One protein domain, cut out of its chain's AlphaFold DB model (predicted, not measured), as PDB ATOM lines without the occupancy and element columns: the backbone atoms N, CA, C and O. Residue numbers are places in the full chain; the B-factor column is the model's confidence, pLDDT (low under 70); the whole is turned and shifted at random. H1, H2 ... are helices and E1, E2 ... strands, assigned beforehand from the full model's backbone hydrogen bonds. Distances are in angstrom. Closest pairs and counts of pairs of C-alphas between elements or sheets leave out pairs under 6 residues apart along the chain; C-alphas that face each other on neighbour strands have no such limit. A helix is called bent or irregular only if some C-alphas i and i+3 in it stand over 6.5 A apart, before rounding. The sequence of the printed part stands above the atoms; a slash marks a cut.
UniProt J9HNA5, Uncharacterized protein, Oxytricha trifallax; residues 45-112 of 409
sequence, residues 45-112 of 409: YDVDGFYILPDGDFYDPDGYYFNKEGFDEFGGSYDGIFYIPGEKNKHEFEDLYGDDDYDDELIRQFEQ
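AT A GLANCE: This is residues 45 to 112 of the 409 residues of an uncharacterized protein of Oxytricha trifallax (UniProt J9HNA5). With little regular structure, a small head of loops, residues 45 to 76, and one short hairpin, E1 and E2, continues through H1 into an arm, residues 95 to 112, that sticks out and holds H2. Antiparallel short pairings join residues 58 to 59 to residues 51 to 52 and 65 to 66. The 68 printed residues, 27 in named elements, run E1, E2, H1, H2: mixed class. The whole is only just extended, close to loose: radius of gyration of the C-alphas 16.8 A, spans 58 by 26 by 17 A.

IN THESE COORDINATES: E1, residues 77 to 79, begins at C-alpha (26.592, 16.263, -30.861); E2 is residues 82 to 84. H1, residues 87 to 97, measures 15.2 A and is irregular: C-alphas 88 and 91 are 7.6 A apart. H2, residues 102 to 111, measures 13.7 A, ending at C-alpha (17.923, 27.155, -64.276).

HOW THE PARTS SIT: E1 and E2 are antiparallel at 139 degrees; N 79 and O 82 are within hydrogen-bond range, 2.8 A. H1 and H2 are apart. Every O i to N i+4 pair is within range in H2, but 3 of 7 in H1, beside 4 of 8 O i to N i+3 pairs.

THE WHOLE: The printed part has no cut; the three links are tight. Residues 96 to 112 are under pLDDT 70.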
ATOM      1  N   TYR A  45      15.738  15.037 -15.003       97.81
ATOM      2  CA  TYR A  45      15.366  15.603 -16.299       97.81
ATOM      3  C   TYR A  45      15.503  17.128 -16.269       97.81
ATOM      4  O   TYR A  45      15.059  17.767 -15.310       97.81
ATOM      5  N   ASP A  46      16.078  17.708 -17.318       97.25
ATOM      6  CA  ASP A  46      16.100  19.155 -17.514       97.25
ATOM      7  C   ASP A  46      14.789  19.687 -18.133       97.25
ATOM      8  O   ASP A  46      13.800  18.967 -18.294       97.25
ATOM      9  N   VAL A  47      14.755  20.988 -18.437       96.94
ATOM     10  CA  VAL A  47      13.574  21.657 -19.014       96.94
ATOM     11  C   VAL A  47      13.298  21.265 -20.468       96.94
ATOM     12  O   VAL A  47      12.159  21.398 -20.914       96.94
ATOM     13  N   ASP A  48      14.315  20.783 -21.178       95.00
ATOM     14  CA  ASP A  48      14.251  20.399 -22.588       95.00
ATOM     15  C   ASP A  48      13.986  18.887 -22.755       95.00
ATOM     16  O   ASP A  48      13.741  18.407 -23.864       95.00
ATOM     17  N   GLY A  49      13.952  18.138 -21.647       95.88
ATOM     18  CA  GLY A  49      13.650  16.710 -21.597       95.88
ATOM     19  C   GLY A  49      14.880  15.802 -21.646       95.88
ATOM     20  O   GLY A  49      14.717  14.590 -21.783       95.88
ATOM     21  N   PHE A  50      16.091  16.346 -21.516       97.19
ATOM     22  CA  PHE A  50      17.312  15.554 -21.399       97.19
ATOM     23  C   PHE A  50      17.440  14.990 -19.983       97.19
ATOM     24  O   PHE A  50      17.265  15.702 -18.996       97.19
ATOM     25  N   TYR A  51      17.770  13.705 -19.871       97.88
ATOM     26  CA  TYR A  51      18.031  13.054 -18.589       97.88
ATOM     27  C   TYR A  51      19.512  13.181 -18.231       97.88
ATOM     28  O   TYR A  51      20.346  12.462 -18.784       97.88
ATOM     29  N   ILE A  52      19.845  14.082 -17.310       98.12
ATOM     30  CA  ILE A  52      21.220  14.377 -16.897       98.12
ATOM     31  C   ILE A  52      21.654  13.405 -15.798       98.12
ATOM     32  O   ILE A  52      20.986  13.263 -14.773       98.12
ATOM     33  N   LEU A  53      22.784  12.730 -16.000       97.81
ATOM     34  CA  LEU A  53      23.398  11.815 -15.042       97.81
ATOM     35  C   LEU A  53      24.294  12.573 -14.036       97.81
ATOM     36  O   LEU A  53      24.820  13.645 -14.343       97.81
ATOM     37  N   PRO A  54      24.545  12.009 -12.836       97.88
ATOM     38  CA  PRO A  54      25.381  12.646 -11.809       97.88
ATOM     39  C   PRO A  54      26.836  12.933 -12.214       97.88
ATOM     40  O   PRO A  54      27.498  13.766 -11.597       97.88
ATOM     41  N   ASP A  55      27.368  12.210 -13.198       97.62
ATOM     42  CA  ASP A  55      28.721  12.375 -13.742       97.62
ATOM     43  C   ASP A  55      28.814  13.455 -14.834       97.62
ATOM     44  O   ASP A  55      29.922  13.804 -15.261       97.62
ATOM     45  N   GLY A  56      27.670  14.027 -15.224       97.81
ATOM     46  CA  GLY A  56      27.533  15.030 -16.273       97.81
ATOM     47  C   GLY A  56      27.237  14.447 -17.653       97.81
ATOM     48  O   GLY A  56      27.014  15.222 -18.578       97.81
ATOM     49  N   ASP A  57      27.226  13.121 -17.803       98.00
ATOM     50  CA  ASP A  57      26.711  12.483 -19.013       98.00
ATOM     51  C   ASP A  57      25.186  12.684 -19.095       98.00
ATOM     52  O   ASP A  57      24.547  13.079 -18.118       98.00
ATOM     53  N   PHE A  58      24.561  12.423 -20.241       98.00
ATOM     54  CA  PHE A  58      23.114  12.595 -20.371       98.00
ATOM     55  C   PHE A  58      22.484  11.699 -21.436       98.00
ATOM     56  O   PHE A  58      23.163  11.179 -22.319       98.00
ATOM     57  N   TYR A  59      21.168  11.518 -21.348       97.75
ATOM     58  CA  TYR A  59      20.361  10.931 -22.413       97.75
ATOM     59  C   TYR A  59      19.466  11.994 -23.039       97.75
ATOM     60  O   TYR A  59      18.900  12.820 -22.326       97.75
ATOM     61  N   ASP A  60      19.322  11.965 -24.360       97.06
ATOM     62  CA  ASP A  60      18.351  12.810 -25.053       97.06
ATOM     63  C   ASP A  60      16.905  12.292 -24.886       97.06
ATOM     64  O   ASP A  60      16.700  11.181 -24.377       97.06
ATOM     65  N   PRO A  61      15.884  13.068 -25.302       95.50
ATOM     66  CA  PRO A  61      14.484  12.646 -25.205       95.50
ATOM     67  C   PRO A  61      14.151  11.351 -25.969       95.50
ATOM     68  O   PRO A  61      13.166  10.684 -25.651       95.50
ATOM     69  N   ASP A  62      14.969  10.982 -26.961       93.62
ATOM     70  CA  ASP A  62      14.841   9.743 -27.735       93.62
ATOM     71  C   ASP A  62      15.540   8.541 -27.045       93.62
ATOM     72  O   ASP A  62      15.396   7.388 -27.476       93.62
ATOM     73  N   GLY A  63      16.279   8.777 -25.957       95.06
ATOM     74  CA  GLY A  63      16.988   7.769 -25.170       95.06
ATOM     75  C   GLY A  63      18.395   7.428 -25.674       95.06
ATOM     76  O   GLY A  63      18.939   6.374 -25.319       95.06
ATOM     77  N   TYR A  64      19.002   8.276 -26.505       95.31
ATOM     78  CA  TYR A  64      20.399   8.158 -26.922       95.31
ATOM     79  C   TYR A  64      21.328   8.765 -25.879       95.31
ATOM     80  O   TYR A  64      21.066   9.833 -25.341       95.31
ATOM     81  N   TYR A  65      22.416   8.056 -25.591       96.69
ATOM     82  CA  TYR A  65      23.407   8.454 -24.597       96.69
ATOM     83  C   TYR A  65      24.454   9.389 -25.203       96.69
ATOM     84  O   TYR A  65      25.003   9.101 -26.269       96.69
ATOM     85  N   PHE A  66      24.787  10.433 -24.456       97.94
ATOM     86  CA  PHE A  66      25.837  11.397 -24.731       97.94
ATOM     87  C   PHE A  66      26.752  11.487 -23.517       97.94
ATOM     88  O   PHE A  66      26.308  11.484 -22.367       97.94
ATOM     89  N   ASN A  67      28.051  11.577 -23.768       98.06
ATOM     90  CA  ASN A  67      29.006  11.846 -22.707       98.06
ATOM     91  C   ASN A  67      28.893  13.308 -22.234       98.06
ATOM     92  O   ASN A  67      28.311  14.163 -22.901       98.06
ATOM     93  N   LYS A  68      29.532  13.628 -21.114       97.88
ATOM     94  CA  LYS A  68      29.619  14.986 -20.551       97.88
ATOM     95  C   LYS A  68      30.255  16.038 -21.462       97.88
ATOM     96  O   LYS A  68      30.203  17.225 -21.155       97.88
ATOM     97  N   GLU A  69      30.921  15.616 -22.535       97.81
ATOM     98  CA  GLU A  69      31.464  16.512 -23.561       97.81
ATOM     99  C   GLU A  69      30.428  16.823 -24.658       97.81
ATOM    100  O   GLU A  69      30.692  17.656 -25.521       97.81
ATOM    101  N   GLY A  70      29.248  16.195 -24.608       97.44
ATOM    102  CA  GLY A  70      28.145  16.391 -25.543       97.44
ATOM    103  C   GLY A  70      28.183  15.484 -26.771       97.44
ATOM    104  O   GLY A  70      27.482  15.775 -27.737       97.44
ATOM    105  N   PHE A  71      28.983  14.412 -26.756       97.81
ATOM    106  CA  PHE A  71      29.135  13.490 -27.886       97.81
ATOM    107  C   PHE A  71      28.508  12.120 -27.615       97.81
ATOM    108  O   PHE A  71      28.726  11.530 -26.555       97.81
ATOM    109  N   ASP A  72      27.786  11.585 -28.597       96.88
ATOM    110  CA  ASP A  72      27.286  10.208 -28.576       96.88
ATOM    111  C   ASP A  72      28.365   9.170 -28.959       96.88
ATOM    112  O   ASP A  72      29.525   9.487 -29.243       96.88
ATOM    113  N   GLU A  73      27.980   7.890 -29.002       95.56
ATOM    114  CA  GLU A  73      28.872   6.777 -29.368       95.56
ATOM    115  C   GLU A  73      29.428   6.852 -30.810       95.56
ATOM    116  O   GLU A  73      30.470   6.258 -31.129       95.56
ATOM    117  N   PHE A  74      28.767   7.617 -31.680       95.62
ATOM    118  CA  PHE A  74      29.128   7.824 -33.078       95.62
ATOM    119  C   PHE A  74      29.894   9.133 -33.321       95.62
ATOM    120  O   PHE A  74      30.396   9.344 -34.430       95.62
ATOM    121  N   GLY A  75      30.049   9.965 -32.287       96.44
ATOM    122  CA  GLY A  75      30.670  11.285 -32.349       96.44
ATOM    123  C   GLY A  75      29.725  12.395 -32.815       96.44
ATOM    124  O   GLY A  75      30.208  13.423 -33.282       96.44
ATOM    125  N   GLY A  76      28.411  12.171 -32.765       96.00
ATOM    126  CA  GLY A  76      27.395  13.192 -32.996       96.00
ATOM    127  C   GLY A  76      27.176  14.043 -31.755       96.00
ATOM    128  O   GLY A  76      27.390  13.574 -30.640       96.00
ATOM    129  N   SER A  77      26.771  15.293 -31.943       97.19
ATOM    130  CA  SER A  77      26.592  16.263 -30.861       97.19
ATOM    131  C   SER A  77      25.432  17.205 -31.148       97.19
ATOM    132  O   SER A  77      25.006  17.342 -32.291       97.19
ATOM    133  N   TYR A  78      24.948  17.906 -30.128       95.50
ATOM    134  CA  TYR A  78      23.952  18.963 -30.305       95.50
ATOM    135  C   TYR A  78      24.609  20.337 -30.502       95.50
ATOM    136  O   TYR A  78      25.552  20.691 -29.795       95.50
ATOM    137  N   ASP A  79      24.081  21.120 -31.443       94.94
ATOM    138  CA  ASP A  79      24.290  22.565 -31.571       94.94
ATOM    139  C   ASP A  79      22.959  23.274 -31.269       94.94
ATOM    140  O   ASP A  79      22.072  23.419 -32.119       94.94
ATOM    141  N   GLY A  80      22.761  23.604 -29.990       92.31
ATOM    142  CA  GLY A  80      21.466  24.039 -29.468       92.31
ATOM    143  C   GLY A  80      20.432  22.913 -29.536       92.31
ATOM    144  O   GLY A  80      20.591  21.884 -28.891       92.31
ATOM    145  N   ILE A  81      19.376  23.108 -30.329       88.81
ATOM    146  CA  ILE A  81      18.301  22.115 -30.524       88.81
ATOM    147  C   ILE A  81      18.561  21.165 -31.703       88.81
ATOM    148  O   ILE A  81      17.773  20.255 -31.950       88.81
ATOM    149  N   PHE A  82      19.626  21.403 -32.474       91.50
ATOM    150  CA  PHE A  82      19.913  20.650 -33.689       91.50
ATOM    151  C   PHE A  82      20.955  19.575 -33.408       91.50
ATOM    152  O   PHE A  82      22.074  19.872 -33.001       91.50
ATOM    153  N   TYR A  83      20.597  18.318 -33.656       93.25
ATOM    154  CA  TYR A  83      21.539  17.208 -33.594       93.25
ATOM    155  C   TYR A  83      22.382  17.156 -34.876       93.25
ATOM    156  O   TYR A  83      21.842  17.059 -35.979       93.25
ATOM    157  N   ILE A  84      23.704  17.192 -34.722       93.75
ATOM    158  CA  ILE A  84      24.701  17.037 -35.781       93.75
ATOM    159  C   ILE A  84      25.221  15.592 -35.723       93.75
ATOM    160  O   ILE A  84      25.915  15.241 -34.766       93.75
ATOM    161  N   PRO A  85      24.924  14.743 -36.725       93.81
ATOM    162  CA  PRO A  85      25.382  13.359 -36.742       93.81
ATOM    163  C   PRO A  85      26.906  13.243 -36.758       93.81
ATOM    164  O   PRO A  85      27.604  13.958 -37.483       93.81
ATOM    165  N   GLY A  86      27.423  12.282 -35.997       93.88
ATOM    166  CA  GLY A  86      28.848  11.976 -35.979       93.88
ATOM    167  C   GLY A  86      29.322  11.361 -37.288       93.88
ATOM    168  O   GLY A  86      28.555  10.727 -38.011       93.88
ATOM    169  N   GLU A  87      30.619  11.482 -37.583       91.31
ATOM    170  CA  GLU A  87      31.209  10.960 -38.825       91.31
ATOM    171  C   GLU A  87      30.934   9.464 -39.033       91.31
ATOM    172  O   GLU A  87      30.731   9.020 -40.162       91.31
ATOM    173  N   LYS A  88      30.844   8.696 -37.940       89.75
ATOM    174  CA  LYS A  88      30.539   7.263 -37.999       89.75
ATOM    175  C   LYS A  88      29.090   6.966 -38.367       89.75
ATOM    176  O   LYS A  88      28.856   5.890 -38.904       89.75
ATOM    177  N   ASN A  89      28.156   7.882 -38.105       84.94
ATOM    178  CA  ASN A  89      26.737   7.692 -38.407       84.94
ATOM    179  C   ASN A  89      26.238   8.514 -39.599       84.94
ATOM    180  O   ASN A  89      25.045   8.526 -39.868       84.94
ATOM    181  N   LYS A  90      27.131   9.181 -40.346       81.00
ATOM    182  CA  LYS A  90      26.745   9.980 -41.522       81.00
ATOM    183  C   LYS A  90      25.898   9.198 -42.522       81.00
ATOM    184  O   LYS A  90      24.900   9.727 -42.982       81.00
ATOM    185  N   HIS A  91      26.247   7.939 -42.772       76.56
ATOM    186  CA  HIS A  91      25.549   7.075 -43.723       76.56
ATOM    187  C   HIS A  91      24.062   6.854 -43.390       76.56
ATOM    188  O   HIS A  91      23.244   6.829 -44.299       76.56
ATOM    189  N   GLU A  92      23.676   6.771 -42.109       75.62
ATOM    190  CA  GLU A  92      22.256   6.631 -41.733       75.62
ATOM    191  C   GLU A  92      21.432   7.897 -42.024       75.62
ATOM    192  O   GLU A  92      20.212   7.820 -42.167       75.62
ATOM    193  N   PHE A  93      22.082   9.063 -42.110       74.88
ATOM    194  CA  PHE A  93      21.427  10.340 -42.403       74.88
ATOM    195  C   PHE A  93      21.563  10.752 -43.869       74.88
ATOM    196  O   PHE A  93      20.640  11.361 -44.398       74.88
ATOM    197  N   GLU A  94      22.666  10.404 -44.533       75.38
ATOM    198  CA  GLU A  94      22.850  10.597 -45.978       75.38
ATOM    199  C   GLU A  94      21.799   9.813 -46.767       75.38
ATOM    200  O   GLU A  94      21.218  10.359 -47.690       75.38
ATOM    201  N   ASP A  95      21.431   8.602 -46.349       70.75
ATOM    202  CA  ASP A  95      20.352   7.865 -47.021       70.75
ATOM    203  C   ASP A  95      18.964   8.514 -46.811       70.75
ATOM    204  O   ASP A  95      18.023   8.245 -47.558       70.75
ATOM    205  N   LEU A  96      18.811   9.357 -45.782       69.00
ATOM    206  CA  LEU A  96      17.552  10.040 -45.467       69.00
ATOM    207  C   LEU A  96      17.426  11.420 -46.141       69.00
ATOM    208  O   LEU A  96      16.303  11.887 -46.328       69.00
ATOM    209  N   TYR A  97      18.556  12.065 -46.454       65.62
ATOM    210  CA  TYR A  97      18.647  13.460 -46.923       65.62
ATOM    211  C   TYR A  97      19.570  13.678 -48.135       65.62
ATOM    212  O   TYR A  97      19.801  14.818 -48.505       65.62
ATOM    213  N   GLY A  98      20.194  12.634 -48.671       59.84
ATOM    214  CA  GLY A  98      21.258  12.733 -49.678       59.84
ATOM    215  C   GLY A  98      20.983  11.963 -50.965       59.84
ATOM    216  O   GLY A  98      21.830  11.976 -51.854       59.84
ATOM    217  N   ASP A  99      19.823  11.314 -51.073       55.28
ATOM    218  CA  ASP A  99      19.350  10.662 -52.306       55.28
ATOM    219  C   ASP A  99      18.087  11.357 -52.844       55.28
ATOM    220  O   ASP A  99      17.265  10.780 -53.559       55.28
ATOM    221  N   ASP A 100      17.887  12.619 -52.468       53.75
ATOM    222  CA  ASP A 100      16.950  13.490 -53.137       53.75
ATOM    223  C   ASP A 100      17.628  14.129 -54.353       53.75
ATOM    224  O   ASP A 100      17.985  15.301 -54.391       53.75
ATOM    225  N   ASP A 101      17.598  13.365 -55.445       55.75
ATOM    226  CA  ASP A 101      17.617  13.860 -56.830       55.75
ATOM    227  C   ASP A 101      16.649  15.059 -57.069       55.75
ATOM    228  O   ASP A 101      16.632  15.656 -58.148       55.75
ATOM    229  N   TYR A 102      15.813  15.417 -56.082       56.50
ATOM    230  CA  TYR A 102      14.978  16.611 -56.056       56.50
ATOM    231  C   TYR A 102      15.763  17.914 -55.974       56.50
ATOM    232  O   TYR A 102      15.286  18.883 -56.558       56.50
ATOM    233  N   ASP A 103      16.925  17.972 -55.319       56.28
ATOM    234  CA  ASP A 103      17.719  19.208 -55.330       56.28
ATOM    235  C   ASP A 103      18.217  19.495 -56.752       56.28
ATOM    236  O   ASP A 103      18.123  20.621 -57.242       56.28
ATOM    237  N   ASP A 104      18.589  18.452 -57.493       62.78
ATOM    238  CA  ASP A 104      18.960  18.571 -58.899       62.78
ATOM    239  C   ASP A 104      17.772  18.904 -59.822       62.78
ATOM    240  O   ASP A 104      17.973  19.561 -60.848       62.78
ATOM    241  N   GLU A 105      16.545  18.450 -59.529       65.12
ATOM    242  CA  GLU A 105      15.347  18.835 -60.297       65.12
ATOM    243  C   GLU A 105      14.837  20.241 -59.942       65.12
ATOM    244  O   GLU A 105      14.449  20.974 -60.852       65.12
ATOM    245  N   LEU A 106      14.895  20.670 -58.675       66.44
ATOM    246  CA  LEU A 106      14.567  22.043 -58.270       66.44
ATOM    247  C   LEU A 106      15.572  23.041 -58.845       66.44
ATOM    248  O   LEU A 106      15.166  24.067 -59.395       66.44
ATOM    249  N   ILE A 107      16.869  22.729 -58.778       67.69
ATOM    250  CA  ILE A 107      17.915  23.552 -59.393       67.69
ATOM    251  C   ILE A 107      17.719  23.588 -60.912       67.69
ATOM    252  O   ILE A 107      17.746  24.671 -61.495       67.69
ATOM    253  N   ARG A 108      17.407  22.454 -61.563       68.06
ATOM    254  CA  ARG A 108      17.089  22.434 -63.003       68.06
ATOM    255  C   ARG A 108      15.833  23.223 -63.355       68.06
ATOM    256  O   ARG A 108      15.814  23.860 -64.401       68.06
ATOM    257  N   GLN A 109      14.797  23.213 -62.521       64.88
ATOM    258  CA  GLN A 109      13.571  23.970 -62.780       64.88
ATOM    259  C   GLN A 109      13.798  25.484 -62.651       64.88
ATOM    260  O   GLN A 109      13.222  26.250 -63.424       64.88
ATOM    261  N   PHE A 110      14.677  25.915 -61.740       65.50
ATOM    262  CA  PHE A 110      15.103  27.313 -61.636       65.50
ATOM    263  C   PHE A 110      16.076  27.729 -62.751       65.50
ATOM    264  O   PHE A 110      15.941  28.829 -63.283       65.50
ATOM    265  N   GLU A 111      17.011  26.866 -63.159       66.19
ATOM    266  CA  GLU A 111      17.923  27.155 -64.276       66.19
ATOM    267  C   GLU A 111      17.213  27.141 -65.638       66.19
ATOM    268  O   GLU A 111      17.581  27.901 -66.529       66.19
ATOM    269  N   GLN A 112      16.175  26.319 -65.818       63.06
ATOM    270  CA  GLN A 112      15.460  26.192 -67.093       63.06
ATOM    271  C   GLN A 112      14.328  27.223 -67.278       63.06
ATOM    272  O   GLN A 112      13.752  27.300 -68.362       63.06
TER     273      GLN A 112